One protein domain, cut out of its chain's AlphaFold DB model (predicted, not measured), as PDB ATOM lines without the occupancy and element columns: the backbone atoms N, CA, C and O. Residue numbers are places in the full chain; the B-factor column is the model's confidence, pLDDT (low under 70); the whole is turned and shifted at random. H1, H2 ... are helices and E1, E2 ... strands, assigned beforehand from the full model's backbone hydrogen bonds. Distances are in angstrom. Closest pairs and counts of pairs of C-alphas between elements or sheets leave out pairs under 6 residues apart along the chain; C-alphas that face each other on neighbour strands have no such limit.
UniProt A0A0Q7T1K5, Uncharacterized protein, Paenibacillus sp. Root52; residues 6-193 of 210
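Overview. This is residues 6 to 193 of the 210 residues of an uncharacterized protein of Paenibacillus sp. Root52 (UniProt A0A0Q7T1K5). You are looking at a compact, mostly helical globule with H3 at its core: H1, H2, H7, H8 and H9 pack round it, and H5, apart from H3, crosses H2 at a steep tilt of 41 degrees. H6, H7 and H8 form two successive helical hairpins at one end, and the small hairpins E1-E2 and E3-E4 lie toward the other. The 188 printed residues hold nine named helices and four named strands, in the order H1 E1 E2 H2 H3 H4 E3 E4 H5 H6 H7 H8 H9; both two-stranded sheets are antiparallel. The radius of gyration of the C-alphas is 15.5 A, and the spans are 43 by 42 by 31 A.

Along the chain. Find C-alpha 6 at (-39.776, -59.668, 22.679), where H1, residues 6 to 12, begins. Next come E1, 14 to 17, E2, 20 to 23, and H2, 24 to 38, 21.5 A long. H3, 47 to 57, covers 15.8 A, and H4 is 62 to 68. Read on to E3, 82 to 84, and E4, 94 to 96. H5, 99 to 113, starts at (-21.777, -48.094, 18.372) and runs 20.2 A. H6 is 115 to 123, and H7, 127 to 140, measures 19.8 A. H8 is 178 to 183; H9, 188 to 191, ends at (-47.294, -46.148, 23.153).

Arrangement. Start at the hub, H3, which touches five helices. It touches H2 at a steep tilt of 59 degrees, opposite ways, with C-alphas 29 and 47 closest at 5.6 A. H3 touches H8, C-alphas 48 and 182 being closest at 6.5 A. It only just touches H1, H7 and H9, with 3 pairs of C-alphas within 8 A each. H2 touches H5 at 41 degrees, a steep tilt, closest at C-alphas 31 and 107, 5.4 A. In the hairpin H6 and H7, C-alphas 121 and 130 come closest, 3.9 A; H7 and H8, also a hairpin, stand at a shallow 5 degrees. H4 touches no helix; its closest C-alpha pair with E4 is 68 and 95, 4.5 A. Across E1 and E2, look for N 15 and O 22, 2.8 A; across E3 and E4, N 83 and O 95, 2.8 A. H1 to H8 have every O i to N i+4 pair within hydrogen-bond range; H9 is too short for one.

Size, cuts and confidence. The farthest C-alphas, Gly 19 and Ala 165, are 46.0 A apart. The printed part has no cut. Two links are long, residues 69 to 81 and 141 to 177. Mean pLDDT of the printed part is 94.0, and no printed residue is under 70.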
ATOM      1  N   ASN A   6     -40.934 -60.000  23.517       90.31
ATOM      2  CA  ASN A   6     -39.776 -59.668  22.679       90.31
ATOM      3  C   ASN A   6     -39.646 -58.154  22.436       90.31
ATOM      4  O   ASN A   6     -38.557 -57.608  22.580       90.31
ATOM      5  N   ILE A   7     -40.757 -57.459  22.164       93.50
ATOM      6  CA  ILE A   7     -40.788 -55.996  22.035       93.50
ATOM      7  C   ILE A   7     -40.336 -55.351  23.348       93.50
ATOM      8  O   ILE A   7     -39.488 -54.464  23.339       93.50
ATOM      9  N   SER A   8     -40.855 -55.823  24.485       93.62
ATOM     10  CA  SER A   8     -40.497 -55.303  25.809       93.62
ATOM     11  C   SER A   8     -39.010 -55.484  26.096       93.62
ATOM     12  O   SER A   8     -38.354 -54.549  26.550       93.62
ATOM     13  N   ASN A   9     -38.469 -56.664  25.785       94.75
ATOM     14  CA  ASN A   9     -37.055 -56.980  25.958       94.75
ATOM     15  C   ASN A   9     -36.177 -56.098  25.077       94.75
ATOM     16  O   ASN A   9     -35.153 -55.614  25.541       94.75
ATOM     17  N   PHE A  10     -36.582 -55.856  23.830       96.56
ATOM     18  CA  PHE A  10     -35.843 -54.990  22.921       96.56
ATOM     19  C   PHE A  10     -35.844 -53.534  23.392       96.56
ATOM     20  O   PHE A  10     -34.792 -52.899  23.493       96.56
ATOM     21  N   VAL A  11     -37.030 -53.021  23.727       96.56
ATOM     22  CA  VAL A  11     -37.240 -51.638  24.161       96.56
ATOM     23  C   VAL A  11     -36.502 -51.354  25.471       96.56
ATOM     24  O   VAL A  11     -35.754 -50.385  25.555       96.56
ATOM     25  N   ASN A  12     -36.661 -52.216  26.476       95.75
ATOM     26  CA  ASN A  12     -36.071 -52.026  27.806       95.75
ATOM     27  C   ASN A  12     -34.670 -52.634  27.956       95.75
ATOM     28  O   ASN A  12     -34.076 -52.563  29.032       95.75
ATOM     29  N   GLY A  13     -34.154 -53.273  26.908       96.62
ATOM     30  CA  GLY A  13     -32.845 -53.899  26.940       96.62
ATOM     31  C   GLY A  13     -31.709 -52.927  26.660       96.62
ATOM     32  O   GLY A  13     -31.867 -51.705  26.612       96.62
ATOM     33  N   SER A  14     -30.521 -53.503  26.508       97.19
ATOM     34  CA  SER A  14     -29.290 -52.740  26.370       97.19
ATOM     35  C   SER A  14     -28.258 -53.470  25.530       97.19
ATOM     36  O   SER A  14     -28.160 -54.697  25.581       97.19
ATOM     37  N   ILE A  15     -27.418 -52.702  24.851       96.00
ATOM     38  CA  ILE A  15     -26.246 -53.182  24.130       96.00
ATOM     39  C   ILE A  15     -25.013 -52.920  24.993       96.00
ATOM     40  O   ILE A  15     -24.784 -51.792  25.428       96.00
ATOM     41  N   THR A  16     -24.193 -53.945  25.222       95.00
ATOM     42  CA  THR A  16     -22.867 -53.766  25.830       95.00
ATOM     43  C   THR A  16     -21.803 -53.734  24.740       95.00
ATOM     44  O   THR A  16     -21.612 -54.720  24.020       95.00
ATOM     45  N   TYR A  17     -21.096 -52.612  24.642       93.12
ATOM     46  CA  TYR A  17     -20.031 -52.375  23.670       93.12
ATOM     47  C   TYR A  17     -18.798 -51.821  24.390       93.12
ATOM     48  O   TYR A  17     -18.906 -50.840  25.120       93.12
ATOM     49  N   ASN A  18     -17.645 -52.477  24.223       92.56
ATOM     50  CA  ASN A  18     -16.375 -52.127  24.882       92.56
ATOM     51  C   ASN A  18     -16.502 -51.858  26.396       92.56
ATOM     52  O   ASN A  18     -15.942 -50.903  26.923       92.56
ATOM     53  N   GLY A  19     -17.276 -52.692  27.098       92.69
ATOM     54  CA  GLY A  19     -17.500 -52.576  28.544       92.69
ATOM     55  C   GLY A  19     -18.527 -51.517  28.963       92.69
ATOM     56  O   GLY A  19     -18.937 -51.502  30.119       92.69
ATOM     57  N   THR A  20     -19.011 -50.676  28.047       95.19
ATOM     58  CA  THR A  20     -20.068 -49.697  28.323       95.19
ATOM     59  C   THR A  20     -21.444 -50.259  27.970       95.19
ATOM     60  O   THR A  20     -21.633 -50.868  26.915       95.19
ATOM     61  N   ARG A  21     -22.421 -50.049  28.858       95.94
ATOM     62  CA  ARG A  21     -23.831 -50.392  28.645       95.94
ATOM     63  C   ARG A  21     -24.580 -49.212  28.025       95.94
ATOM     64  O   ARG A  21     -24.509 -48.100  28.538       95.94
ATOM     65  N   TYR A  22     -25.344 -49.490  26.975       97.56
ATOM     66  CA  TYR A  22     -26.191 -48.529  26.281       97.56
ATOM     67  C   TYR A  22     -27.628 -49.035  26.242       97.56
ATOM     68  O   TYR A  22     -27.920 -50.004  25.543       97.56
ATOM     69  N   ASP A  23     -28.530 -48.393  26.979       97.88
ATOM     70  CA  ASP A  23     -29.945 -48.766  26.962       97.88
ATOM     71  C   ASP A  23     -30.604 -48.328  25.644       97.88
ATOM     72  O   ASP A  23     -30.420 -47.193  25.185       97.88
ATOM     73  N   THR A  24     -31.413 -49.205  25.043       97.75
ATOM     74  CA  THR A  24     -32.017 -48.972  23.720       97.75
ATOM     75  C   THR A  24     -32.896 -47.717  23.711       97.75
ATOM     76  O   THR A  24     -32.811 -46.897  22.796       97.75
ATOM     77  N   ILE A  25     -33.690 -47.500  24.768       97.75
ATOM     78  CA  ILE A  25     -34.494 -46.277  24.929       97.75
ATOM     79  C   ILE A  25     -33.614 -45.024  24.966       97.75
ATOM     80  O   ILE A  25     -33.983 -44.014  24.369       97.75
ATOM     81  N   ALA A  26     -32.478 -45.050  25.668       98.19
ATOM     82  CA  ALA A  26     -31.610 -43.879  25.781       98.19
ATOM     83  C   ALA A  26     -31.006 -43.511  24.416       98.19
ATOM     84  O   ALA A  26     -30.994 -42.339  24.036       98.19
ATOM     85  N   LEU A  27     -30.611 -44.519  23.636       98.44
ATOM     86  CA  LEU A  27     -30.156 -44.349  22.257       98.44
ATOM     87  C   LEU A  27     -31.258 -43.758  21.362       98.44
ATOM     88  O   LEU A  27     -31.013 -42.795  20.637       98.44
ATOM     89  N   ALA A  28     -32.490 -44.275  21.435       98.56
ATOM     90  CA  ALA A  28     -33.612 -43.771  20.633       98.56
ATOM     91  C   ALA A  28     -33.988 -42.330  21.013       98.56
ATOM     92  O   ALA A  28     -34.221 -41.481  20.148       98.56
ATOM     93  N   LYS A  29     -33.977 -42.025  22.316       98.62
ATOM     94  CA  LYS A  29     -34.119 -40.663  22.842       98.62
ATOM     95  C   LYS A  29     -33.044 -39.738  22.292       98.62
ATOM     96  O   LYS A  29     -33.364 -38.611  21.928       98.62
ATOM     97  N   TRP A  30     -31.800 -40.202  22.186       98.56
ATOM     98  CA  TRP A  30     -30.713 -39.386  21.657       98.56
ATOM     99  C   TRP A  30     -30.960 -39.035  20.188       98.56
ATOM    100  O   TRP A  30     -30.891 -37.860  19.836       98.56
ATOM    101  N   VAL A  31     -31.372 -39.992  19.349       98.50
ATOM    102  CA  VAL A  31     -31.736 -39.704  17.947       98.50
ATOM    103  C   VAL A  31     -32.908 -38.719  17.857       98.50
ATOM    104  O   VAL A  31     -32.860 -37.756  17.087       98.50
ATOM    105  N   SER A  32     -33.946 -38.923  18.675       98.38
ATOM    106  CA  SER A  32     -35.095 -38.015  18.756       98.38
ATOM    107  C   SER A  32     -34.646 -36.594  19.123       98.38
ATOM    108  O   SER A  32     -35.002 -35.638  18.427       98.38
ATOM    109  N   TYR A  33     -33.761 -36.461  20.113       98.31
ATOM    110  CA  TYR A  33     -33.176 -35.193  20.535       98.31
ATOM    111  C   TYR A  33     -32.356 -34.517  19.429       98.31
ATOM    112  O   TYR A  33     -32.586 -33.341  19.135       98.31
ATOM    113  N   GLN A  34     -31.478 -35.250  18.735       98.12
ATOM    114  CA  GLN A  34     -30.718 -34.700  17.603       98.12
ATOM    115  C   GLN A  34     -31.650 -34.186  16.494       98.12
ATOM    116  O   GLN A  34     -31.431 -33.111  15.927       98.12
ATOM    117  N   SER A  35     -32.737 -34.913  16.213       97.56
ATOM    118  CA  SER A  35     -33.723 -34.511  15.204       97.56
ATOM    119  C   SER A  35     -34.465 -33.226  15.579       97.56
ATOM    120  O   SER A  35     -34.738 -32.396  14.702       97.56
ATOM    121  N   TRP A  36     -34.744 -33.055  16.876       97.19
ATOM    122  CA  TRP A  36     -35.390 -31.876  17.436       97.19
ATOM    123  C   TRP A  36     -34.478 -30.660  17.367       97.19
ATOM    124  O   TRP A  36     -34.881 -29.612  16.852       97.19
ATOM    125  N   ARG A  37     -33.213 -30.825  17.760       97.00
ATOM    126  CA  ARG A  37     -32.197 -29.775  17.661       97.00
ATOM    127  C   ARG A  37     -31.992 -29.291  16.234       97.00
ATOM    128  O   ARG A  37     -32.056 -28.089  15.990       97.00
ATOM    129  N   LYS A  38     -31.873 -30.211  15.270       95.81
ATOM    130  CA  LYS A  38     -31.749 -29.852  13.848       95.81
ATOM    131  C   LYS A  38     -32.925 -29.019  13.331       95.81
ATOM    132  O   LYS A  38     -32.766 -28.274  12.371       95.81
ATOM    133  N   SER A  39     -34.110 -29.158  13.923       92.81
ATOM    134  CA  SER A  39     -35.291 -28.385  13.523       92.81
ATOM    135  C   SER A  39     -35.346 -26.965  14.115       92.81
ATOM    136  O   SER A  39     -36.323 -26.252  13.886       92.81
ATOM    137  N   GLY A  40     -34.351 -26.561  14.916       93.38
ATOM    138  CA  GLY A  40     -34.418 -25.329  15.708       93.38
ATOM    139  C   GLY A  40     -35.456 -25.411  16.832       93.38
ATOM    140  O   GLY A  40     -36.054 -24.404  17.196       93.38
ATOM    141  N   GLY A  41     -35.727 -26.622  17.325       90.44
ATOM    142  CA  GLY A  41     -36.658 -26.876  18.420       90.44
ATOM    143  C   GLY A  41     -38.146 -26.923  18.046       90.44
ATOM    144  O   GLY A  41     -38.991 -27.007  18.940       90.44
ATOM    145  N   LYS A  42     -38.482 -26.889  16.752       86.56
ATOM    146  CA  LYS A  42     -39.865 -26.785  16.257       86.56
ATOM    147  C   LYS A  42     -40.543 -28.145  16.068       86.56
ATOM    148  O   LYS A  42     -41.673 -28.323  16.502       86.56
ATOM    149  N   ASN A  43     -39.835 -29.107  15.477       89.88
ATOM    150  CA  ASN A  43     -40.342 -30.433  15.099       89.88
ATOM    151  C   ASN A  43     -39.364 -31.529  15.549       89.88
ATOM    152  O   ASN A  43     -38.285 -31.230  16.041       89.88
ATOM    153  N   GLY A  44     -39.690 -32.807  15.372       93.94
ATOM    154  CA  GLY A  44     -38.778 -33.899  15.721       93.94
ATOM    155  C   GLY A  44     -39.377 -35.269  15.444       93.94
ATOM    156  O   GLY A  44     -40.577 -35.400  15.218       93.94
ATOM    157  N   LEU A  45     -38.528 -36.287  15.451       97.06
ATOM    158  CA  LEU A  45     -38.941 -37.682  15.355       97.06
ATOM    159  C   LEU A  45     -39.392 -38.171  16.733       97.06
ATOM    160  O   LEU A  45     -38.677 -37.930  17.711       97.06
ATOM    161  N   PRO A  46     -40.532 -38.864  16.847       97.50
ATOM    162  CA  PRO A  46     -40.940 -39.445  18.113       97.50
ATOM    163  C   PRO A  46     -40.068 -40.657  18.463       97.50
ATOM    164  O   PRO A  46     -39.690 -41.436  17.584       97.50
ATOM    165  N   VAL A  47     -39.788 -40.842  19.754       98.44
ATOM    166  CA  VAL A  47     -38.952 -41.949  20.259       98.44
ATOM    167  C   VAL A  47     -39.521 -43.308  19.834       98.44
ATOM    168  O   VAL A  47     -38.766 -44.180  19.405       98.44
ATOM    169  N   ALA A  48     -40.849 -43.465  19.872       97.44
ATOM    170  CA  ALA A  48     -41.533 -44.691  19.463       97.44
ATOM    171  C   ALA A  48     -41.269 -45.091  18.003       97.44
ATOM    172  O   ALA A  48     -41.083 -46.271  17.733       97.44
ATOM    173  N   LEU A  49     -41.227 -44.133  17.067       97.81
ATOM    174  CA  LEU A  49     -40.966 -44.426  15.652       97.81
ATOM    175  C   LEU A  49     -39.544 -44.946  15.451       97.81
ATOM    176  O   LEU A  49     -39.346 -45.923  14.739       97.81
ATOM    177  N   ILE A  50     -38.572 -44.305  16.102       98.56
ATOM    178  CA  ILE A  50     -37.155 -44.667  16.007       98.56
ATOM    179  C   ILE A  50     -36.940 -46.098  16.504       98.56
ATOM    180  O   ILE A  50     -36.417 -46.939  15.780       98.56
ATOM    181  N   ILE A  51     -37.393 -46.394  17.724       97.44
ATOM    182  CA  ILE A  51     -37.170 -47.714  18.319       97.44
ATOM    183  C   ILE A  51     -37.997 -48.803  17.627       97.44
ATOM    184  O   ILE A  51     -37.539 -49.938  17.519       97.44
ATOM    185  N   ALA A  52     -39.190 -48.468  17.120       96.94
ATOM    186  CA  ALA A  52     -39.982 -49.399  16.332       96.94
ATOM    187  C   ALA A  52     -39.309 -49.715  15.001       96.94
ATOM    188  O   ALA A  52     -39.288 -50.877  14.616       96.94
ATOM    189  N   GLN A  53     -38.715 -48.731  14.322       97.44
ATOM    190  CA  GLN A  53     -37.941 -48.994  13.113       97.44
ATOM    191  C   GLN A  53     -36.829 -50.007  13.386       97.44
ATOM    192  O   GLN A  53     -36.722 -50.995  12.667       97.44
ATOM    193  N   TRP A  54     -36.078 -49.826  14.474       97.56
ATOM    194  CA  TRP A  54     -35.027 -50.772  14.853       97.56
ATOM    195  C   TRP A  54     -35.578 -52.163  15.148       97.56
ATOM    196  O   TRP A  54     -35.046 -53.164  14.676       97.56
ATOM    197  N   GLY A  55     -36.681 -52.226  15.891       96.00
ATOM    198  CA  GLY A  55     -37.362 -53.475  16.196       96.00
ATOM    199  C   GLY A  55     -37.839 -54.214  14.948       96.00
ATOM    200  O   GLY A  55     -37.621 -55.411  14.831       96.00
ATOM    201  N   PHE A  56     -38.447 -53.525  13.986       95.12
ATOM    202  CA  PHE A  56     -38.910 -54.156  12.748       95.12
ATOM    203  C   PHE A  56     -37.753 -54.655  11.878       95.12
ATOM    204  O   PHE A  56     -37.846 -55.746  11.321       95.12
ATOM    205  N   GLU A  57     -36.660 -53.898  11.794       94.62
ATOM    206  CA  GLU A  57     -35.485 -54.283  11.006       94.62
ATOM    207  C   GLU A  57     -34.794 -55.520  11.590       94.62
ATOM    208  O   GLU A  57     -34.492 -56.470  10.865       94.62
ATOM    209  N   HIS A  58     -34.646 -55.561  12.916       94.62
ATOM    210  CA  HIS A  58     -33.984 -56.650  13.638       94.62
ATOM    211  C   HIS A  58     -34.932 -57.750  14.135       94.62
ATOM    212  O   HIS A  58     -34.525 -58.610  14.909       94.62
ATOM    213  N   GLY A  59     -36.219 -57.728  13.769       94.00
ATOM    214  CA  GLY A  59     -37.201 -58.691  14.288       94.00
ATOM    215  C   GLY A  59     -37.347 -58.675  15.820       94.00
ATOM    216  O   GLY A  59     -37.711 -59.684  16.420       94.00
ATOM    217  N   TRP A  60     -37.070 -57.531  16.450       95.19
ATOM    218  CA  TRP A  60     -37.009 -57.315  17.896       95.19
ATOM    219  C   TRP A  60     -35.909 -58.127  18.597       95.19
ATOM    220  O   TRP A  60     -36.016 -58.400  19.794       95.19
ATOM    221  N   ASP A  61     -34.836 -58.475  17.878       95.75
ATOM    222  CA  ASP A  61     -33.653 -59.139  18.425       95.75
ATOM    223  C   ASP A  61     -32.523 -58.145  18.751       95.75
ATOM    224  O   ASP A  61     -31.918 -57.514  17.881       95.75
ATOM    225  N   LEU A  62     -32.201 -58.023  20.042       96.00
ATOM    226  CA  LEU A  62     -31.085 -57.198  20.509       96.00
ATOM    227  C   LEU A  62     -29.718 -57.781  20.159       96.00
ATOM    228  O   LEU A  62     -28.758 -57.018  20.034       96.00
ATOM    229  N   ALA A  63     -29.604 -59.105  20.038       95.69
ATOM    230  CA  ALA A  63     -28.347 -59.739  19.669       95.69
ATOM    231  C   ALA A  63     -27.968 -59.356  18.235       95.69
ATOM    232  O   ALA A  63     -26.824 -58.971  17.985       95.69
ATOM    233  N   ASP A  64     -28.942 -59.359  17.325       95.44
ATOM    234  CA  ASP A  64     -28.741 -58.941  15.944       95.44
ATOM    235  C   ASP A  64     -28.373 -57.449  15.825       95.44
ATOM    236  O   ASP A  64     -27.365 -57.105  15.193       95.44
ATOM    237  N   LEU A  65     -29.093 -56.565  16.529       96.56
ATOM    238  CA  LEU A  65     -28.747 -55.141  16.615       96.56
ATOM    239  C   LEU A  65     -27.319 -54.933  17.148       96.56
ATOM    240  O   LEU A  65     -26.544 -54.148  16.599       96.56
ATOM    241  N   ARG A  66     -26.937 -55.660  18.203       95.94
ATOM    242  CA  ARG A  66     -25.587 -55.602  18.776       95.94
ATOM    243  C   ARG A  66     -24.517 -56.104  17.809       95.94
ATOM    244  O   ARG A  66     -23.422 -55.548  17.804       95.94
ATOM    245  N   SER A  67     -24.808 -57.145  17.033       94.81
ATOM    246  CA  SER A  67     -23.845 -57.758  16.109       94.81
ATOM    247  C   SER A  67     -23.499 -56.859  14.922       94.81
ATOM    248  O   SER A  67     -22.399 -56.934  14.387       94.81
ATOM    249  N   THR A  68     -24.432 -55.992  14.524       96.00
ATOM    250  CA  THR A  68     -24.291 -55.134  13.340       96.00
ATOM    251  C   THR A  68     -23.957 -53.697  13.690       96.00
ATOM    252  O   THR A  68     -23.365 -52.983  12.882       96.00
ATOM    253  N   LEU A  69     -24.388 -53.253  14.876       97.00
ATOM    254  CA  LEU A  69     -24.383 -51.851  15.277       97.00
ATOM    255  C   LEU A  69     -25.056 -50.951  14.228       97.00
ATOM    256  O   LEU A  69     -24.754 -49.769  14.157       97.00
ATOM    257  N   ASN A  70     -25.957 -51.497  13.405       97.38
ATOM    258  CA  ASN A  70     -26.633 -50.809  12.310       97.38
ATOM    259  C   ASN A  70     -28.136 -50.773  12.604       97.38
ATOM    260  O   ASN A  70     -28.835 -51.692  12.187       97.38
ATOM    261  N   PRO A  71     -28.648 -49.733  13.293       96.44
ATOM    262  CA  PRO A  71     -29.954 -49.795  13.942       96.44
ATOM    263  C   PRO A  71     -31.143 -50.085  13.038       96.44
ATOM    264  O   PRO A  71     -32.167 -50.546  13.519       96.44
ATOM    265  N   ALA A  72     -31.037 -49.769  11.752       95.00
ATOM    266  CA  ALA A  72     -32.122 -49.973  10.806       95.00
ATOM    267  C   ALA A  72     -31.614 -50.455   9.444       95.00
ATOM    268  O   ALA A  72     -32.115 -50.015   8.412       95.00
ATOM    269  N   PHE A  73     -30.567 -51.287   9.446       95.12
ATOM    270  CA  PHE A  73     -29.972 -51.874   8.241       95.12
ATOM    271  C   PHE A  73     -29.770 -50.890   7.082       95.12
ATOM    272  O   PHE A  73     -30.015 -51.191   5.914       95.12
ATOM    273  N   GLN A  74     -29.278 -49.684   7.384       93.44
ATOM    274  CA  GLN A  74     -28.983 -48.733   6.322       93.44
ATOM    275  C   GLN A  74     -27.882 -49.288   5.415       93.44
ATOM    276  O   GLN A  74     -26.905 -49.873   5.881       93.44
ATOM    277  N   ARG A  75     -28.026 -49.076   4.106       90.81
ATOM    278  CA  ARG A  75     -27.140 -49.674   3.090       90.81
ATOM    279  C   ARG A  75     -25.833 -48.917   2.861       90.81
ATOM    280  O   ARG A  75     -24.974 -49.394   2.126       90.81
ATOM    281  N   SER A  76     -25.684 -47.733   3.446       91.31
ATOM    282  CA  SER A  76     -24.503 -46.886   3.288       91.31
ATOM    283  C   SER A  76     -24.055 -46.353   4.635       91.31
ATOM    284  O   SER A  76     -24.889 -45.985   5.457       91.31
ATOM    285  N   ALA A  77     -22.745 -46.272   4.847       94.00
ATOM    286  CA  ALA A  77     -22.180 -45.764   6.090       94.00
ATOM    287  C   ALA A  77     -22.276 -44.232   6.213       94.00
ATOM    288  O   ALA A  77     -22.052 -43.690   7.287       94.00
ATOM    289  N   CYS A  78     -22.635 -43.516   5.139       93.25
ATOM    290  CA  CYS A  78     -22.884 -42.068   5.162       93.25
ATOM    291  C   CYS A  78     -21.736 -41.224   5.745       93.25
ATOM    292  O   CYS A  78     -21.975 -40.229   6.432       93.25
ATOM    293  N   GLY A  79     -20.491 -41.618   5.461       93.44
ATOM    294  CA  GLY A  79     -19.282 -40.950   5.956       93.44
ATOM    295  C   GLY A  79     -18.807 -41.419   7.335       93.44
ATOM    296  O   GLY A  79     -17.850 -40.857   7.856       93.44
ATOM    297  N   TYR A  80     -19.451 -42.432   7.915       96.44
ATOM    298  CA  TYR A  80     -19.015 -43.099   9.142       96.44
ATOM    299  C   TYR A  80     -18.278 -44.409   8.836       96.44
ATOM    300  O   TYR A  80     -18.316 -44.908   7.710       96.44
ATOM    301  N   SER A  81     -17.597 -44.967   9.840       97.00
ATOM    302  CA  SER A  81     -16.812 -46.195   9.680       97.00
ATOM    303  C   SER A  81     -17.684 -47.452   9.746       97.00
ATOM    304  O   SER A  81     -18.423 -47.660  10.710       97.00
ATOM    305  N   GLY A  82     -17.567 -48.321   8.742       96.50
ATOM    306  CA  GLY A  82     -18.254 -49.608   8.678       96.50
ATOM    307  C   GLY A  82     -17.696 -50.506   7.576       96.50
ATOM    308  O   GLY A  82     -16.988 -50.043   6.683       96.50
ATOM    309  N   THR A  83     -18.009 -51.794   7.644       96.25
ATOM    310  CA  THR A  83     -17.587 -52.820   6.686       96.25
ATOM    311  C   THR A  83     -18.791 -53.610   6.186       96.25
ATOM    312  O   THR A  83     -19.816 -53.705   6.859       96.25
ATOM    313  N   TYR A  84     -18.678 -54.170   4.981       95.88
ATOM    314  CA  TYR A  84     -19.707 -55.044   4.427       95.88
ATOM    315  C   TYR A  84     -19.360 -56.503   4.733       95.88
ATOM    316  O   TYR A  84     -18.390 -57.043   4.201       95.88
ATOM    317  N   ASP A  85     -20.153 -57.129   5.596       94.25
ATOM    318  CA  ASP A  85     -20.091 -58.551   5.913       94.25
ATOM    319  C   ASP A  85     -20.927 -59.351   4.907       94.25
ATOM    320  O   ASP A  85     -22.146 -59.487   5.034       94.25
ATOM    321  N   ASN A  86     -20.257 -59.895   3.892       92.38
ATOM    322  CA  ASN A  86     -20.893 -60.652   2.814       92.38
ATOM    323  C   ASN A  86     -21.491 -62.001   3.255       92.38
ATOM    324  O   ASN A  86     -22.128 -62.659   2.435       92.38
ATOM    325  N   SER A  87     -21.314 -62.423   4.514       92.12
ATOM    326  CA  SER A  87     -22.034 -63.584   5.057       92.12
ATOM    327  C   SER A  87     -23.503 -63.274   5.378       92.12
ATOM    328  O   SER A  87     -24.319 -64.188   5.508       92.12
ATOM    329  N   ARG A  88     -23.863 -61.988   5.480       89.38
ATOM    330  CA  ARG A  88     -25.225 -61.521   5.762       89.38
ATOM    331  C   ARG A  88     -25.997 -61.250   4.465       89.38
ATOM    332  O   ARG A  88     -25.390 -60.904   3.449       89.38
ATOM    333  N   PRO A  89     -27.342 -61.336   4.484       88.06
ATOM    334  CA  PRO A  89     -28.161 -61.015   3.321       88.06
ATOM    335  C   PRO A  89     -27.872 -59.621   2.753       88.06
ATOM    336  O   PRO A  89     -27.627 -58.663   3.494       88.06
ATOM    337  N   SER A  90     -27.961 -59.502   1.426       83.00
ATOM    338  CA  SER A  90     -27.879 -58.212   0.737       83.00
ATOM    339  C   SER A  90     -28.890 -57.227   1.330       83.00
ATOM    340  O   SER A  90     -30.027 -57.588   1.623       83.00
ATOM    341  N   GLY A  91     -28.454 -55.987   1.555       83.31
ATOM    342  CA  GLY A  91     -29.256 -54.965   2.230       83.31
ATOM    343  C   GLY A  91     -29.140 -54.973   3.757       83.31
ATOM    344  O   GLY A  91     -29.512 -53.987   4.376       83.31
ATOM    345  N   ARG A  92     -28.558 -56.020   4.362       89.00
ATOM    346  CA  ARG A  92     -28.339 -56.156   5.819       89.00
ATOM    347  C   ARG A  92     -26.880 -56.442   6.190       89.00
ATOM    348  O   ARG A  92     -26.584 -56.871   7.306       89.00
ATOM    349  N   ASN A  93     -25.980 -56.245   5.234       92.88
ATOM    350  CA  ASN A  93     -24.573 -56.611   5.321       92.88
ATOM    351  C   ASN A  93     -23.660 -55.481   5.804       92.88
ATOM    352  O   ASN A  93     -22.504 -55.746   6.105       92.88
ATOM    353  N   LEU A  94     -24.139 -54.239   5.912       96.50
ATOM    354  CA  LEU A  94     -23.338 -53.172   6.514       96.50
ATOM    355  C   LEU A  94     -23.285 -53.335   8.041       96.50
ATOM    356  O   LEU A  94     -24.319 -53.247   8.709       96.50
ATOM    357  N   VAL A  95     -22.073 -53.485   8.570       97.25
ATOM    358  CA  VAL A  95     -21.744 -53.544   9.998       97.25
ATOM    359  C   VAL A  95     -20.909 -52.316  10.358       97.25
ATOM    360  O   VAL A  95     -19.899 -52.038   9.712       97.25
ATOM    361  N   PHE A  96     -21.313 -51.552  11.370       97.88
ATOM    362  CA  PHE A  96     -20.566 -50.361  11.782       97.88
ATOM    363  C   PHE A  96     -19.397 -50.711  12.698       97.88
ATOM    364  O   PHE A  96     -19.492 -51.591  13.550       97.88
ATOM    365  N   SER A  97     -18.293 -49.978  12.552       96.50
ATOM    366  CA  SER A  97     -17.066 -50.219  13.320       96.50
ATOM    367  C   SER A  97     -17.203 -49.869  14.800       96.50
ATOM    368  O   SER A  97     -16.410 -50.332  15.617       96.50
ATOM    369  N   SER A  98     -18.187 -49.042  15.157       96.38
ATOM    370  CA  SER A  98     -18.494 -48.717  16.542       96.38
ATOM    371  C   SER A  98     -19.971 -48.399  16.738       96.38
ATOM    372  O   SER A  98     -20.676 -47.999  15.809       96.38
ATOM    373  N   LEU A  99     -20.432 -48.524  17.987       96.12
ATOM    374  CA  LEU A  99     -21.777 -48.094  18.372       96.12
ATOM    375  C   LEU A  99     -21.986 -46.607  18.053       96.12
ATOM    376  O   LEU A  99     -23.041 -46.211  17.565       96.12
ATOM    377  N   LYS A 100     -20.961 -45.774  18.261       96.00
ATOM    378  CA  LYS A 100     -21.034 -44.349  17.928       96.00
ATOM    379  C   LYS A 100     -21.273 -44.129  16.438       96.00
ATOM    380  O   LYS A 100     -22.150 -43.338  16.094       96.00
ATOM    381  N   ASP A 101     -20.517 -44.813  15.586       97.12
ATOM    382  CA  ASP A 101     -20.618 -44.672  14.135       97.12
ATOM    383  C   ASP A 101     -22.003 -45.060  13.639       97.12
ATOM    384  O   ASP A 101     -22.649 -44.268  12.961       97.12
ATOM    385  N   GLY A 102     -22.507 -46.223  14.045       97.38
ATOM    386  CA  GLY A 102     -23.779 -46.720  13.538       97.38
ATOM    387  C   GLY A 102     -24.995 -45.921  13.980       97.38
ATOM    388  O   GLY A 102     -25.835 -45.558  13.154       97.38
ATOM    389  N   PHE A 103     -25.073 -45.551  15.261       97.88
ATOM    390  CA  PHE A 103     -26.184 -44.732  15.750       97.88
ATOM    391  C   PHE A 103     -26.106 -43.288  15.237       97.88
ATOM    392  O   PHE A 103     -27.145 -42.691  14.947       97.88
ATOM    393  N   SER A 104     -24.902 -42.731  15.052       97.69
ATOM    394  CA  SER A 104     -24.732 -41.400  14.450       97.69
ATOM    395  C   SER A 104     -25.058 -41.396  12.956       97.69
ATOM    396  O   SER A 104     -25.713 -40.465  12.482       97.69
ATOM    397  N   ALA A 105     -24.648 -42.436  12.228       97.75
ATOM    398  CA  ALA A 105     -24.952 -42.612  10.815       97.75
ATOM    399  C   ALA A 105     -26.458 -42.749  10.586       97.75
ATOM    400  O   ALA A 105     -27.005 -42.040   9.739       97.75
ATOM    401  N   TYR A 106     -27.133 -43.577  11.392       98.06
ATOM    402  CA  TYR A 106     -28.591 -43.700  11.389       98.06
ATOM    403  C   TYR A 106     -29.276 -42.371  11.685       98.06
ATOM    404  O   TYR A 106     -30.134 -41.932  10.916       98.06
ATOM    405  N   ALA A 107     -28.866 -41.691  12.760       97.94
ATOM    406  CA  ALA A 107     -29.452 -40.413  13.136       97.94
ATOM    407  C   ALA A 107     -29.329 -39.388  12.005       97.94
ATOM    408  O   ALA A 107     -30.335 -38.814  11.594       97.94
ATOM    409  N   LYS A 108     -28.125 -39.184  11.454       97.25
ATOM    410  CA  LYS A 108     -27.935 -38.240  10.348       97.25
ATOM    411  C   LYS A 108     -28.720 -38.632   9.104       97.25
ATOM    412  O   LYS A 108     -29.354 -37.767   8.503       97.25
ATOM    413  N   LEU A 109     -28.714 -39.911   8.728       97.00
ATOM    414  CA  LEU A 109     -29.451 -40.374   7.558       97.00
ATOM    415  C   LEU A 109     -30.945 -40.099   7.703       97.00
ATOM    416  O   LEU A 109     -31.546 -39.528   6.796       97.00
ATOM    417  N   LEU A 110     -31.540 -40.423   8.847       96.81
ATOM    418  CA  LEU A 110     -32.957 -40.169   9.074       96.81
ATOM    419  C   LEU A 110     -33.269 -38.659   9.140       96.81
ATOM    420  O   LEU A 110     -34.273 -38.203   8.595       96.81
ATOM    421  N   ILE A 111     -32.388 -37.862   9.753       96.62
ATOM    422  CA  ILE A 111     -32.576 -36.418   9.959       96.62
ATOM    423  C   ILE A 111     -32.381 -35.595   8.676       96.62
ATOM    424  O   ILE A 111     -33.101 -34.612   8.483       96.62
ATOM    425  N   GLU A 112     -31.425 -35.957   7.819       95.88
ATOM    426  CA  GLU A 112     -31.062 -35.198   6.610       95.88
ATOM    427  C   GLU A 112     -31.535 -35.871   5.314       95.88
ATOM    428  O   GLU A 112     -31.915 -35.192   4.358       95.88
ATOM    429  N   GLY A 113     -31.549 -37.203   5.275       95.69
ATOM    430  CA  GLY A 113     -31.991 -37.993   4.124       95.69
ATOM    431  C   GLY A 113     -33.492 -38.287   4.110       95.69
ATOM    432  O   GLY A 113     -34.074 -38.423   3.040       95.69
ATOM    433  N   TYR A 114     -34.139 -38.330   5.277       96.44
ATOM    434  CA  TYR A 114     -35.567 -38.657   5.416       96.44
ATOM    435  C   TYR A 114     -36.327 -37.592   6.212       96.44
ATOM    436  O   TYR A 114     -37.294 -37.870   6.918       96.44
ATOM    437  N   MET A 115     -35.926 -36.323   6.086       95.38
ATOM    438  CA  MET A 115     -36.480 -35.237   6.904       95.38
ATOM    439  C   MET A 115     -37.994 -35.009   6.737       95.38
ATOM    440  O   MET A 115     -38.621 -34.377   7.588       95.38
ATOM    441  N   HIS A 116     -38.590 -35.519   5.659       96.31
ATOM    442  CA  HIS A 116     -40.034 -35.513   5.448       96.31
ATOM    443  C   HIS A 116     -40.783 -36.397   6.458       96.31
ATOM    444  O   HIS A 116     -41.921 -36.086   6.783       96.31
ATOM    445  N   VAL A 117     -40.141 -37.423   7.029       97.12
ATOM    446  CA  VAL A 117     -40.728 -38.308   8.051       97.12
ATOM    447  C   VAL A 117     -41.051 -37.535   9.332       97.12
ATOM    448  O   VAL A 117     -42.175 -37.590   9.829       97.12
ATOM    449  N   ARG A 118     -40.105 -36.734   9.845       95.00
ATOM    450  CA  ARG A 118     -40.381 -35.860  11.004       95.00
ATOM    451  C   ARG A 118     -41.381 -34.753  10.680       95.00
ATOM    452  O   ARG A 118     -42.099 -34.307  11.565       95.00
ATOM    453  N   TYR A 119     -41.412 -34.288   9.428       95.31
ATOM    454  CA  TYR A 119     -42.377 -33.280   9.005       95.31
ATOM    455  C   TYR A 119     -43.787 -33.871   9.012       95.31
ATOM    456  O   TYR A 119     -44.674 -33.278   9.605       95.31
ATOM    457  N   ALA A 120     -43.965 -35.068   8.451       96.50
ATOM    458  CA  ALA A 120     -45.226 -35.800   8.457       96.50
ATOM    459  C   ALA A 120     -45.750 -36.030   9.884       96.50
ATOM    460  O   ALA A 120     -46.931 -35.819  10.144       96.50
ATOM    461  N   TYR A 121     -44.859 -36.366  10.829       96.81
ATOM    462  CA  TYR A 121     -45.219 -36.482  12.245       96.81
ATOM    463  C   TYR A 121     -45.804 -35.179  12.817       96.81
ATOM    464  O   TYR A 121     -46.843 -35.189  13.482       96.81
ATOM    465  N   SER A 122     -45.121 -34.056  12.585       93.69
ATOM    466  CA  SER A 122     -45.478 -32.762  13.171       93.69
ATOM    467  C   SER A 122     -46.621 -32.044  12.442       93.69
ATOM    468  O   SER A 122     -47.385 -31.350  13.106       93.69
ATOM    469  N   ASP A 123     -46.778 -32.227  11.126       93.56
ATOM    470  CA  ASP A 123     -47.798 -31.555  10.293       93.56
ATOM    471  C   ASP A 123     -49.224 -31.809  10.797       93.56
ATOM    472  O   ASP A 123     -50.065 -30.914  10.802       93.56
ATOM    473  N   VAL A 124     -49.489 -33.017  11.301       91.31
ATOM    474  CA  VAL A 124     -50.809 -33.416  11.815       91.31
ATOM    475  C   VAL A 124     -50.956 -33.267  13.337       91.31
ATOM    476  O   VAL A 124     -51.897 -33.806  13.921       91.31
ATOM    477  N   GLY A 125     -50.046 -32.525  13.982       82.06
ATOM    478  CA  GLY A 125     -50.124 -32.154  15.401       82.06
ATOM    479  C   GLY A 125     -49.366 -33.063  16.376       82.06
ATOM    480  O   GLY A 125     -49.505 -32.894  17.587       82.06
ATOM    481  N   GLY A 126     -48.556 -34.011  15.886       76.25
ATOM    482  CA  GLY A 126     -47.933 -35.043  16.722       76.25
ATOM    483  C   GLY A 126     -48.954 -36.056  17.256       76.25
ATOM    484  O   GLY A 126     -50.139 -35.999  16.931       76.25
ATOM    485  N   ASN A 127     -48.518 -37.010  18.082       88.12
ATOM    486  CA  ASN A 127     -49.353 -38.063  18.692       88.12
ATOM    487  C   ASN A 127     -49.662 -39.224  17.722       88.12
ATOM    488  O   ASN A 127     -48.952 -39.441  16.743       88.12
ATOM    489  N   ALA A 128     -50.710 -40.006  18.002       91.00
ATOM    490  CA  ALA A 128     -51.065 -41.203  17.234       91.00
ATOM    491  C   ALA A 128     -51.261 -40.933  15.728       91.00
ATOM    492  O   ALA A 128     -50.745 -41.680  14.906       91.00
ATOM    493  N   LYS A 129     -51.929 -39.831  15.357       93.69
ATOM    494  CA  LYS A 129     -52.074 -39.430  13.945       93.69
ATOM    495  C   LYS A 129     -50.727 -39.080  13.309       93.69
ATOM    496  O   LYS A 129     -50.480 -39.427  12.161       93.69
ATOM    497  N   GLY A 130     -49.846 -38.428  14.072       95.81
ATOM    498  CA  GLY A 130     -48.477 -38.158  13.642       95.81
ATOM    499  C   GLY A 130     -47.705 -39.443  13.359       95.81
ATOM    500  O   GLY A 130     -46.977 -39.504  12.373       95.81
ATOM    501  N   ILE A 131     -47.871 -40.480  14.188       96.62
ATOM    502  CA  ILE A 131     -47.259 -41.794  13.939       96.62
ATOM    503  C   ILE A 131     -47.738 -42.375  12.610       96.62
ATOM    504  O   ILE A 131     -46.901 -42.834  11.840       96.62
ATOM    505  N   ASP A 132     -49.034 -42.302  12.307       95.94
ATOM    506  CA  ASP A 132     -49.580 -42.825  11.047       95.94
ATOM    507  C   ASP A 132     -48.931 -42.172   9.828       95.94
ATOM    508  O   ASP A 132     -48.433 -42.857   8.935       95.94
ATOM    509  N   GLU A 133     -48.874 -40.841   9.818       96.62
ATOM    510  CA  GLU A 133     -48.274 -40.098   8.711       96.62
ATOM    511  C   GLU A 133     -46.757 -40.292   8.636       96.62
ATOM    512  O   GLU A 133     -46.210 -40.407   7.541       96.62
ATOM    513  N   ALA A 134     -46.063 -40.395   9.770       97.31
ATOM    514  CA  ALA A 134     -44.620 -40.621   9.791       97.31
ATOM    515  C   ALA A 134     -44.237 -42.030   9.317       97.31
ATOM    516  O   ALA A 134     -43.326 -42.170   8.502       97.31
ATOM    517  N   VAL A 135     -44.945 -43.069   9.773       97.06
ATOM    518  CA  VAL A 135     -44.743 -44.453   9.309       97.06
ATOM    519  C   VAL A 135     -45.062 -44.552   7.820       97.06
ATOM    520  O   VAL A 135     -44.283 -45.127   7.059       97.06
ATOM    521  N   LYS A 136     -46.161 -43.933   7.372       95.94
ATOM    522  CA  LYS A 136     -46.520 -43.869   5.952       95.94
ATOM    523  C   LYS A 136     -45.451 -43.158   5.125       95.94
ATOM    524  O   LYS A 136     -45.066 -43.674   4.082       95.94
ATOM    525  N   ALA A 137     -44.952 -42.015   5.588       96.44
ATOM    526  CA  ALA A 137     -43.885 -41.269   4.932       96.44
ATOM    527  C   ALA A 137     -42.596 -42.095   4.823       96.44
ATOM    528  O   ALA A 137     -41.994 -42.154   3.755       96.44
ATOM    529  N   LEU A 138     -42.213 -42.795   5.894       96.50
ATOM    530  CA  LEU A 138     -41.041 -43.671   5.911       96.50
ATOM    531  C   LEU A 138     -41.197 -44.857   4.942       96.50
ATOM    532  O   LEU A 138     -40.273 -45.162   4.190       96.50
ATOM    533  N   LYS A 139     -42.379 -45.485   4.921       95.12
ATOM    534  CA  LYS A 139     -42.742 -46.578   4.003       95.12
ATOM    535  C   LYS A 139     -42.725 -46.136   2.540       95.12
ATOM    536  O   LYS A 139     -42.239 -46.861   1.680       95.12
ATOM    537  N   LEU A 140     -43.293 -44.969   2.250       94.75
ATOM    538  CA  LEU A 140     -43.405 -44.459   0.888       94.75
ATOM    539  C   LEU A 140     -42.129 -43.766   0.408       94.75
ATOM    540  O   LEU A 140     -41.965 -43.613  -0.792       94.75
ATOM    541  N   GLY A 141     -41.242 -43.330   1.302       95.69
ATOM    542  CA  GLY A 141     -40.044 -42.564   0.952       95.69
ATOM    543  C   GLY A 141     -40.308 -41.112   0.534       95.69
ATOM    544  O   GLY A 141     -39.398 -40.441   0.041       95.69
ATOM    545  N   TYR A 142     -41.547 -40.637   0.693       96.50
ATOM    546  CA  TYR A 142     -41.962 -39.257   0.448       96.50
ATOM    547  C   TYR A 142     -43.185 -38.891   1.297       96.50
ATOM    548  O   TYR A 142     -43.909 -39.752   1.798       96.50
ATOM    549  N   TYR A 143     -43.455 -37.592   1.418       97.00
ATOM    550  CA  TYR A 143     -44.654 -37.057   2.057       97.00
ATOM    551  C   TYR A 143     -45.230 -35.900   1.237       97.00
ATOM    552  O   TYR A 143     -44.584 -34.871   1.085       97.00
ATOM    553  N   THR A 144     -46.451 -36.030   0.713       95.81
ATOM    554  CA  THR A 144     -46.994 -35.090  -0.291       95.81
ATOM    555  C   THR A 144     -47.120 -33.644   0.177       95.81
ATOM    556  O   THR A 144     -47.025 -32.734  -0.643       95.81
ATOM    557  N   LYS A 145     -47.302 -33.414   1.481       95.75
ATOM    558  CA  LYS A 145     -47.374 -32.060   2.054       95.75
ATOM    559  C   LYS A 145     -46.018 -31.516   2.505       95.75
ATOM    560  O   LYS A 145     -45.949 -30.424   3.064       95.75
ATOM    561  N   TYR A 146     -44.936 -32.260   2.292       95.31
ATOM    562  CA  TYR A 146     -43.603 -31.772   2.590       95.31
ATOM    563  C   TYR A 146     -43.265 -30.579   1.685       95.31
ATOM    564  O   TYR A 146     -43.278 -30.678   0.458       95.31
ATOM    565  N   SER A 147     -42.958 -29.444   2.312       91.06
ATOM    566  CA  SER A 147     -42.715 -28.159   1.645       91.06
ATOM    567  C   SER A 147     -41.232 -27.812   1.483       91.06
ATOM    568  O   SER A 147     -40.905 -26.799   0.868       91.06
ATOM    569  N   GLY A 148     -40.327 -28.628   2.029       90.69
ATOM    570  CA  GLY A 148     -38.887 -28.391   1.951       90.69
ATOM    571  C   GLY A 148     -38.227 -28.936   0.673       90.69
ATOM    572  O   GLY A 148     -38.903 -29.454  -0.223       90.69
ATOM    573  N   PRO A 149     -36.893 -28.807   0.565       92.62
ATOM    574  CA  PRO A 149     -36.151 -29.197  -0.627       92.62
ATOM    575  C   PRO A 149     -35.986 -30.719  -0.761       92.62
ATOM    576  O   PRO A 149     -36.117 -31.481   0.197       92.62
ATOM    577  N   ALA A 150     -35.627 -31.158  -1.967       95.31
ATOM    578  CA  ALA A 150     -35.060 -32.486  -2.179       95.31
ATOM    579  C   ALA A 150     -33.749 -32.662  -1.386       95.31
ATOM    580  O   ALA A 150     -33.129 -31.685  -0.960       95.31
ATOM    581  N   THR A 151     -33.307 -33.906  -1.205       95.94
ATOM    582  CA  THR A 151     -32.054 -34.216  -0.497       95.94
ATOM    583  C   THR A 151     -31.200 -35.193  -1.288       95.94
ATOM    584  O   THR A 151     -31.708 -36.155  -1.854       95.94
ATOM    585  N   SER A 152     -29.891 -34.968  -1.293       95.62
ATOM    586  CA  SER A 152     -28.884 -35.913  -1.784       95.62
ATOM    587  C   SER A 152     -28.054 -36.497  -0.639       95.62
ATOM    588  O   SER A 152     -27.004 -37.090  -0.867       95.62
ATOM    589  N   TYR A 153     -28.488 -36.334   0.619       95.62
ATOM    590  CA  TYR A 153     -27.699 -36.799   1.755       95.62
ATOM    591  C   TYR A 153     -27.368 -38.292   1.619       95.62
ATOM    592  O   TYR A 153     -28.261 -39.133   1.472       95.62
ATOM    593  N   CYS A 154     -26.076 -38.624   1.701       93.38
ATOM    594  CA  CYS A 154     -25.586 -39.995   1.588       93.38
ATOM    595  C   CYS A 154     -25.965 -40.675   0.250       93.38
ATOM    596  O   CYS A 154     -26.318 -41.855   0.216       93.38
ATOM    597  N   SER A 155     -25.942 -39.908  -0.846       92.50
ATOM    598  CA  SER A 155     -26.187 -40.370  -2.214       92.50
ATOM    599  C   SER A 155     -25.607 -39.391  -3.240       92.50
ATOM    600  O   SER A 155     -25.477 -38.200  -2.976       92.50
ATOM    601  N   THR A 156     -25.284 -39.877  -4.435       90.69
ATOM    602  CA  THR A 156     -24.981 -39.017  -5.593       90.69
ATOM    603  C   THR A 156     -26.251 -38.554  -6.315       90.69
ATOM    604  O   THR A 156     -26.223 -37.567  -7.045       90.69
ATOM    605  N   GLN A 157     -27.377 -39.236  -6.087       92.88
ATOM    606  CA  GLN A 157     -28.696 -38.888  -6.609       92.88
ATOM    607  C   GLN A 157     -29.453 -37.978  -5.633       92.88
ATOM    608  O   GLN A 157     -29.404 -38.171  -4.417       92.88
ATOM    609  N   SER A 158     -30.204 -37.019  -6.180       94.94
ATOM    610  CA  SER A 158     -31.161 -36.204  -5.425       94.94
ATOM    611  C   SER A 158     -32.531 -36.880  -5.356       94.94
ATOM    612  O   SER A 158     -33.068 -37.309  -6.382       94.94
ATOM    613  N   PHE A 159     -33.110 -36.937  -4.158       96.25
ATOM    614  CA  PHE A 159     -34.386 -37.588  -3.896       96.25
ATOM    615  C   PHE A 159     -35.510 -36.594  -3.605       96.25
ATOM    616  O   PHE A 159     -35.389 -35.713  -2.745       96.25
ATOM    617  N   ALA A 160     -36.634 -36.772  -4.296       94.44
ATOM    618  CA  ALA A 160     -37.855 -36.021  -4.072       94.44
ATOM    619  C   ALA A 160     -38.518 -36.482  -2.773       94.44
ATOM    620  O   ALA A 160     -39.055 -37.578  -2.673       94.44
ATOM    621  N   LEU A 161     -38.530 -35.602  -1.777       95.75
ATOM    622  CA  LEU A 161     -39.138 -35.896  -0.481       95.75
ATOM    623  C   LEU A 161     -40.649 -35.616  -0.430       95.75
ATOM    624  O   LEU A 161     -41.297 -35.911   0.573       95.75
ATOM    625  N   LYS A 162     -41.212 -35.041  -1.500       96.12
ATOM    626  CA  LYS A 162     -42.629 -34.655  -1.604       96.12
ATOM    627  C   LYS A 162     -43.438 -35.437  -2.639       96.12
ATOM    628  O   LYS A 162     -44.643 -35.239  -2.744       96.12
ATOM    629  N   SER A 163     -42.800 -36.278  -3.444       94.25
ATOM    630  CA  SER A 163     -43.471 -36.997  -4.524       94.25
ATOM    631  C   SER A 163     -42.784 -38.320  -4.828       94.25
ATOM    632  O   SER A 163     -41.646 -38.555  -4.434       94.25
ATOM    633  N   ASP A 164     -43.493 -39.164  -5.568       93.06
ATOM    634  CA  ASP A 164     -43.073 -40.522  -5.904       93.06
ATOM    635  C   ASP A 164     -41.894 -40.597  -6.892       93.06
ATOM    636  O   ASP A 164     -41.162 -41.580  -6.912       93.06
ATOM    637  N   ALA A 165     -41.678 -39.549  -7.695       86.94
ATOM    638  CA  ALA A 165     -40.829 -39.600  -8.889       86.94
ATOM    639  C   ALA A 165     -39.371 -40.023  -8.626       86.94
ATOM    640  O   ALA A 165     -38.832 -40.863  -9.340       86.94
ATOM    641  N   THR A 166     -38.728 -39.441  -7.609       90.69
ATOM    642  CA  THR A 166     -37.367 -39.804  -7.175       90.69
ATOM    643  C   THR A 166     -37.330 -40.026  -5.669       90.69
ATOM    644  O   THR A 166     -36.424 -39.565  -4.983       90.69
ATOM    645  N   LYS A 167     -38.352 -40.684  -5.116       93.25
ATOM    646  CA  LYS A 167     -38.394 -41.018  -3.687       93.25
ATOM    647  C   LYS A 167     -37.188 -41.863  -3.272       93.25
ATOM    648  O   LYS A 167     -36.628 -42.616  -4.070       93.25
ATOM    649  N   ARG A 168     -36.840 -41.800  -1.989       91.19
ATOM    650  CA  ARG A 168     -35.907 -42.744  -1.370       91.19
ATOM    651  C   ARG A 168     -36.688 -43.621  -0.413       91.19
ATOM    652  O   ARG A 168     -37.080 -43.152   0.649       91.19
ATOM    653  N   ILE A 169     -36.932 -44.872  -0.786       91.50
ATOM    654  CA  ILE A 169     -37.504 -45.842   0.151       91.50
ATOM    655  C   ILE A 169     -36.433 -46.282   1.151       91.50
ATOM    656  O   ILE A 169     -35.266 -46.428   0.782       91.50
ATOM    657  N   TRP A 170     -36.824 -46.473   2.414       91.50
ATOM    658  CA  TRP A 170     -35.918 -47.035   3.416       91.50
ATOM    659  C   TRP A 170     -35.770 -48.546   3.243       91.50
ATOM    660  O   TRP A 170     -34.654 -49.048   3.138       91.50
ATOM    661  N   ALA A 171     -36.903 -49.246   3.181       86.25
ATOM    662  CA  ALA A 171     -36.985 -50.694   3.068       86.25
ATOM    663  C   ALA A 171     -37.789 -51.083   1.821       86.25
ATOM    664  O   ALA A 171     -38.813 -50.466   1.521       86.25
ATOM    665  N   GLU A 172     -37.307 -52.099   1.104       80.56
ATOM    666  CA  GLU A 172     -38.017 -52.712  -0.028       80.56
ATOM    667  C   GLU A 172     -39.282 -53.427   0.457       80.56
ATOM    668  O   GLU A 172     -40.347 -53.254  -0.134       80.56
ATOM    669  N   ASP A 173     -39.174 -54.127   1.592       82.62
ATOM    670  CA  ASP A 173     -40.305 -54.683   2.324       82.62
ATOM    671  C   ASP A 173     -40.818 -53.661   3.347       82.62
ATOM    672  O   ASP A 173     -40.165 -53.391   4.359       82.62
ATOM    673  N   PRO A 174     -41.985 -53.048   3.106       78.75
ATOM    674  CA  PRO A 174     -42.458 -51.967   3.943       78.75
ATOM    675  C   PRO A 174     -42.925 -52.448   5.321       78.75
ATOM    676  O   PRO A 174     -43.471 -53.541   5.467       78.75
ATOM    677  N   TYR A 175     -42.807 -51.565   6.317       86.00
ATOM    678  CA  TYR A 175     -43.159 -51.780   7.727       86.00
ATOM    679  C   TYR A 175     -44.663 -51.990   7.995       86.00
ATOM    680  O   TYR A 175     -45.327 -51.170   8.632       86.00
ATOM    681  N   ASN A 176     -45.236 -53.079   7.490       88.44
ATOM    682  CA  ASN A 176     -46.655 -53.373   7.647       88.44
ATOM    683  C   ASN A 176     -47.009 -53.566   9.129       88.44
ATOM    684  O   ASN A 176     -46.458 -54.430   9.807       88.44
ATOM    685  N   GLY A 177     -47.949 -52.758   9.622       91.38
ATOM    686  CA  GLY A 177     -48.437 -52.824  10.995       91.38
ATOM    687  C   GLY A 177     -47.576 -52.089  12.023       91.38
ATOM    688  O   GLY A 177     -47.935 -52.112  13.197       91.38
ATOM    689  N   MET A 178     -46.497 -51.402  11.628       95.12
ATOM    690  CA  MET A 178     -45.659 -50.632  12.558       95.12
ATOM    691  C   MET A 178     -46.452 -49.564  13.312       95.12
ATOM    692  O   MET A 178     -46.305 -49.425  14.526       95.12
ATOM    693  N   GLU A 179     -47.338 -48.848  12.627       94.38
ATOM    694  CA  GLU A 179     -48.208 -47.849  13.237       94.38
ATOM    695  C   GLU A 179     -49.141 -48.471  14.283       94.38
ATOM    696  O   GLU A 179     -49.303 -47.926  15.375       94.38
ATOM    697  N   ASN A 180     -49.696 -49.652  14.000       93.31
ATOM    698  CA  ASN A 180     -50.559 -50.367  14.936       93.31
ATOM    699  C   ASN A 180     -49.759 -50.912  16.123       93.31
ATOM    700  O   ASN A 180     -50.208 -50.794  17.264       93.31
ATOM    701  N   THR A 181     -48.552 -51.431  15.889       93.44
ATOM    702  CA  THR A 181     -47.637 -51.875  16.946       93.44
ATOM    703  C   THR A 181     -47.280 -50.733  17.894       93.44
ATOM    704  O   THR A 181     -47.296 -50.940  19.106       93.44
ATOM    705  N   ILE A 182     -47.012 -49.531  17.376       94.69
ATOM    706  CA  ILE A 182     -46.710 -48.344  18.192       94.69
ATOM    707  C   ILE A 182     -47.951 -47.858  18.954       94.69
ATOM    708  O   ILE A 182     -47.887 -47.592  20.154       94.69
ATOM    709  N   LYS A 183     -49.083 -47.702  18.259       92.12
ATOM    710  CA  LYS A 183     -50.288 -47.067  18.813       92.12
ATOM    711  C   LYS A 183     -51.112 -47.984  19.708       92.12
ATOM    712  O   LYS A 183     -51.936 -47.468  20.459       92.12
ATOM    713  N   SER A 184     -50.938 -49.302  19.623       87.06
ATOM    714  CA  SER A 184     -51.716 -50.256  20.414       87.06
ATOM    715  C   SER A 184     -51.666 -49.894  21.899       87.06
ATOM    716  O   SER A 184     -50.597 -49.851  22.506       87.06
ATOM    717  N   SER A 185     -52.832 -49.664  22.505       72.44
ATOM    718  CA  SER A 185     -52.961 -49.380  23.942       72.44
ATOM    719  C   SER A 185     -52.542 -50.571  24.811       72.44
ATOM    720  O   SER A 185     -52.215 -50.413  25.986       72.44
ATOM    721  N   GLY A 186     -52.511 -51.776  24.230       71.75
ATOM    722  CA  GLY A 186     -51.928 -52.968  24.834       71.75
ATOM    723  C   GLY A 186     -50.401 -53.036  24.748       71.75
ATOM    724  O   GLY A 186     -49.812 -53.936  25.331       71.75
ATOM    725  N   ASN A 187     -49.754 -52.109  24.038       80.88
ATOM    726  CA  ASN A 187     -48.310 -52.065  23.871       80.88
ATOM    727  C   ASN A 187     -47.695 -50.862  24.603       80.88
ATOM    728  O   ASN A 187     -47.187 -49.910  24.005       80.88
ATOM    729  N   THR A 188     -47.760 -50.897  25.934       83.81
ATOM    730  CA  THR A 188     -47.366 -49.768  26.795       83.81
ATOM    731  C   THR A 188     -45.885 -49.388  26.684       83.81
ATOM    732  O   THR A 188     -45.541 -48.239  26.957       83.81
ATOM    733  N   CYS A 189     -45.015 -50.298  26.234       89.56
ATOM    734  CA  CYS A 189     -43.585 -50.029  26.059       89.56
ATOM    735  C   CYS A 189     -43.290 -49.092  24.866       89.56
ATOM    736  O   CYS A 189     -42.280 -48.400  24.893       89.56
ATOM    737  N   LEU A 190     -44.167 -49.016  23.850       93.50
ATOM    738  CA  LEU A 190     -44.018 -48.093  22.709       93.50
ATOM    739  C   LEU A 190     -45.000 -46.926  22.759       93.50
ATOM    740  O   LEU A 190     -44.624 -45.799  22.446       93.50
ATOM    741  N   ASN A 191     -46.247 -47.170  23.168       92.00
ATOM    742  CA  ASN A 191     -47.294 -46.148  23.153       92.00
ATOM    743  C   ASN A 191     -46.948 -44.942  24.050       92.00
ATOM    744  O   ASN A 191     -47.185 -43.792  23.686       92.00
ATOM    745  N   THR A 192     -46.290 -45.199  25.182       92.50
ATOM    746  CA  THR A 192     -45.807 -44.157  26.105       92.50
ATOM    747  C   THR A 192     -44.625 -43.354  25.550       92.50
ATOM    748  O   THR A 192     -44.269 -42.320  26.111       92.50
ATOM    749  N   LEU A 193     -44.030 -43.795  24.437       95.81
ATOM    750  CA  LEU A 193     -42.892 -43.167  23.765       95.81
ATOM    751  C   LEU A 193     -43.304 -42.327  22.543       95.81
ATOM    752  O   LEU A 193     -42.445 -41.904  21.764       95.81
TER     753      LEU A 193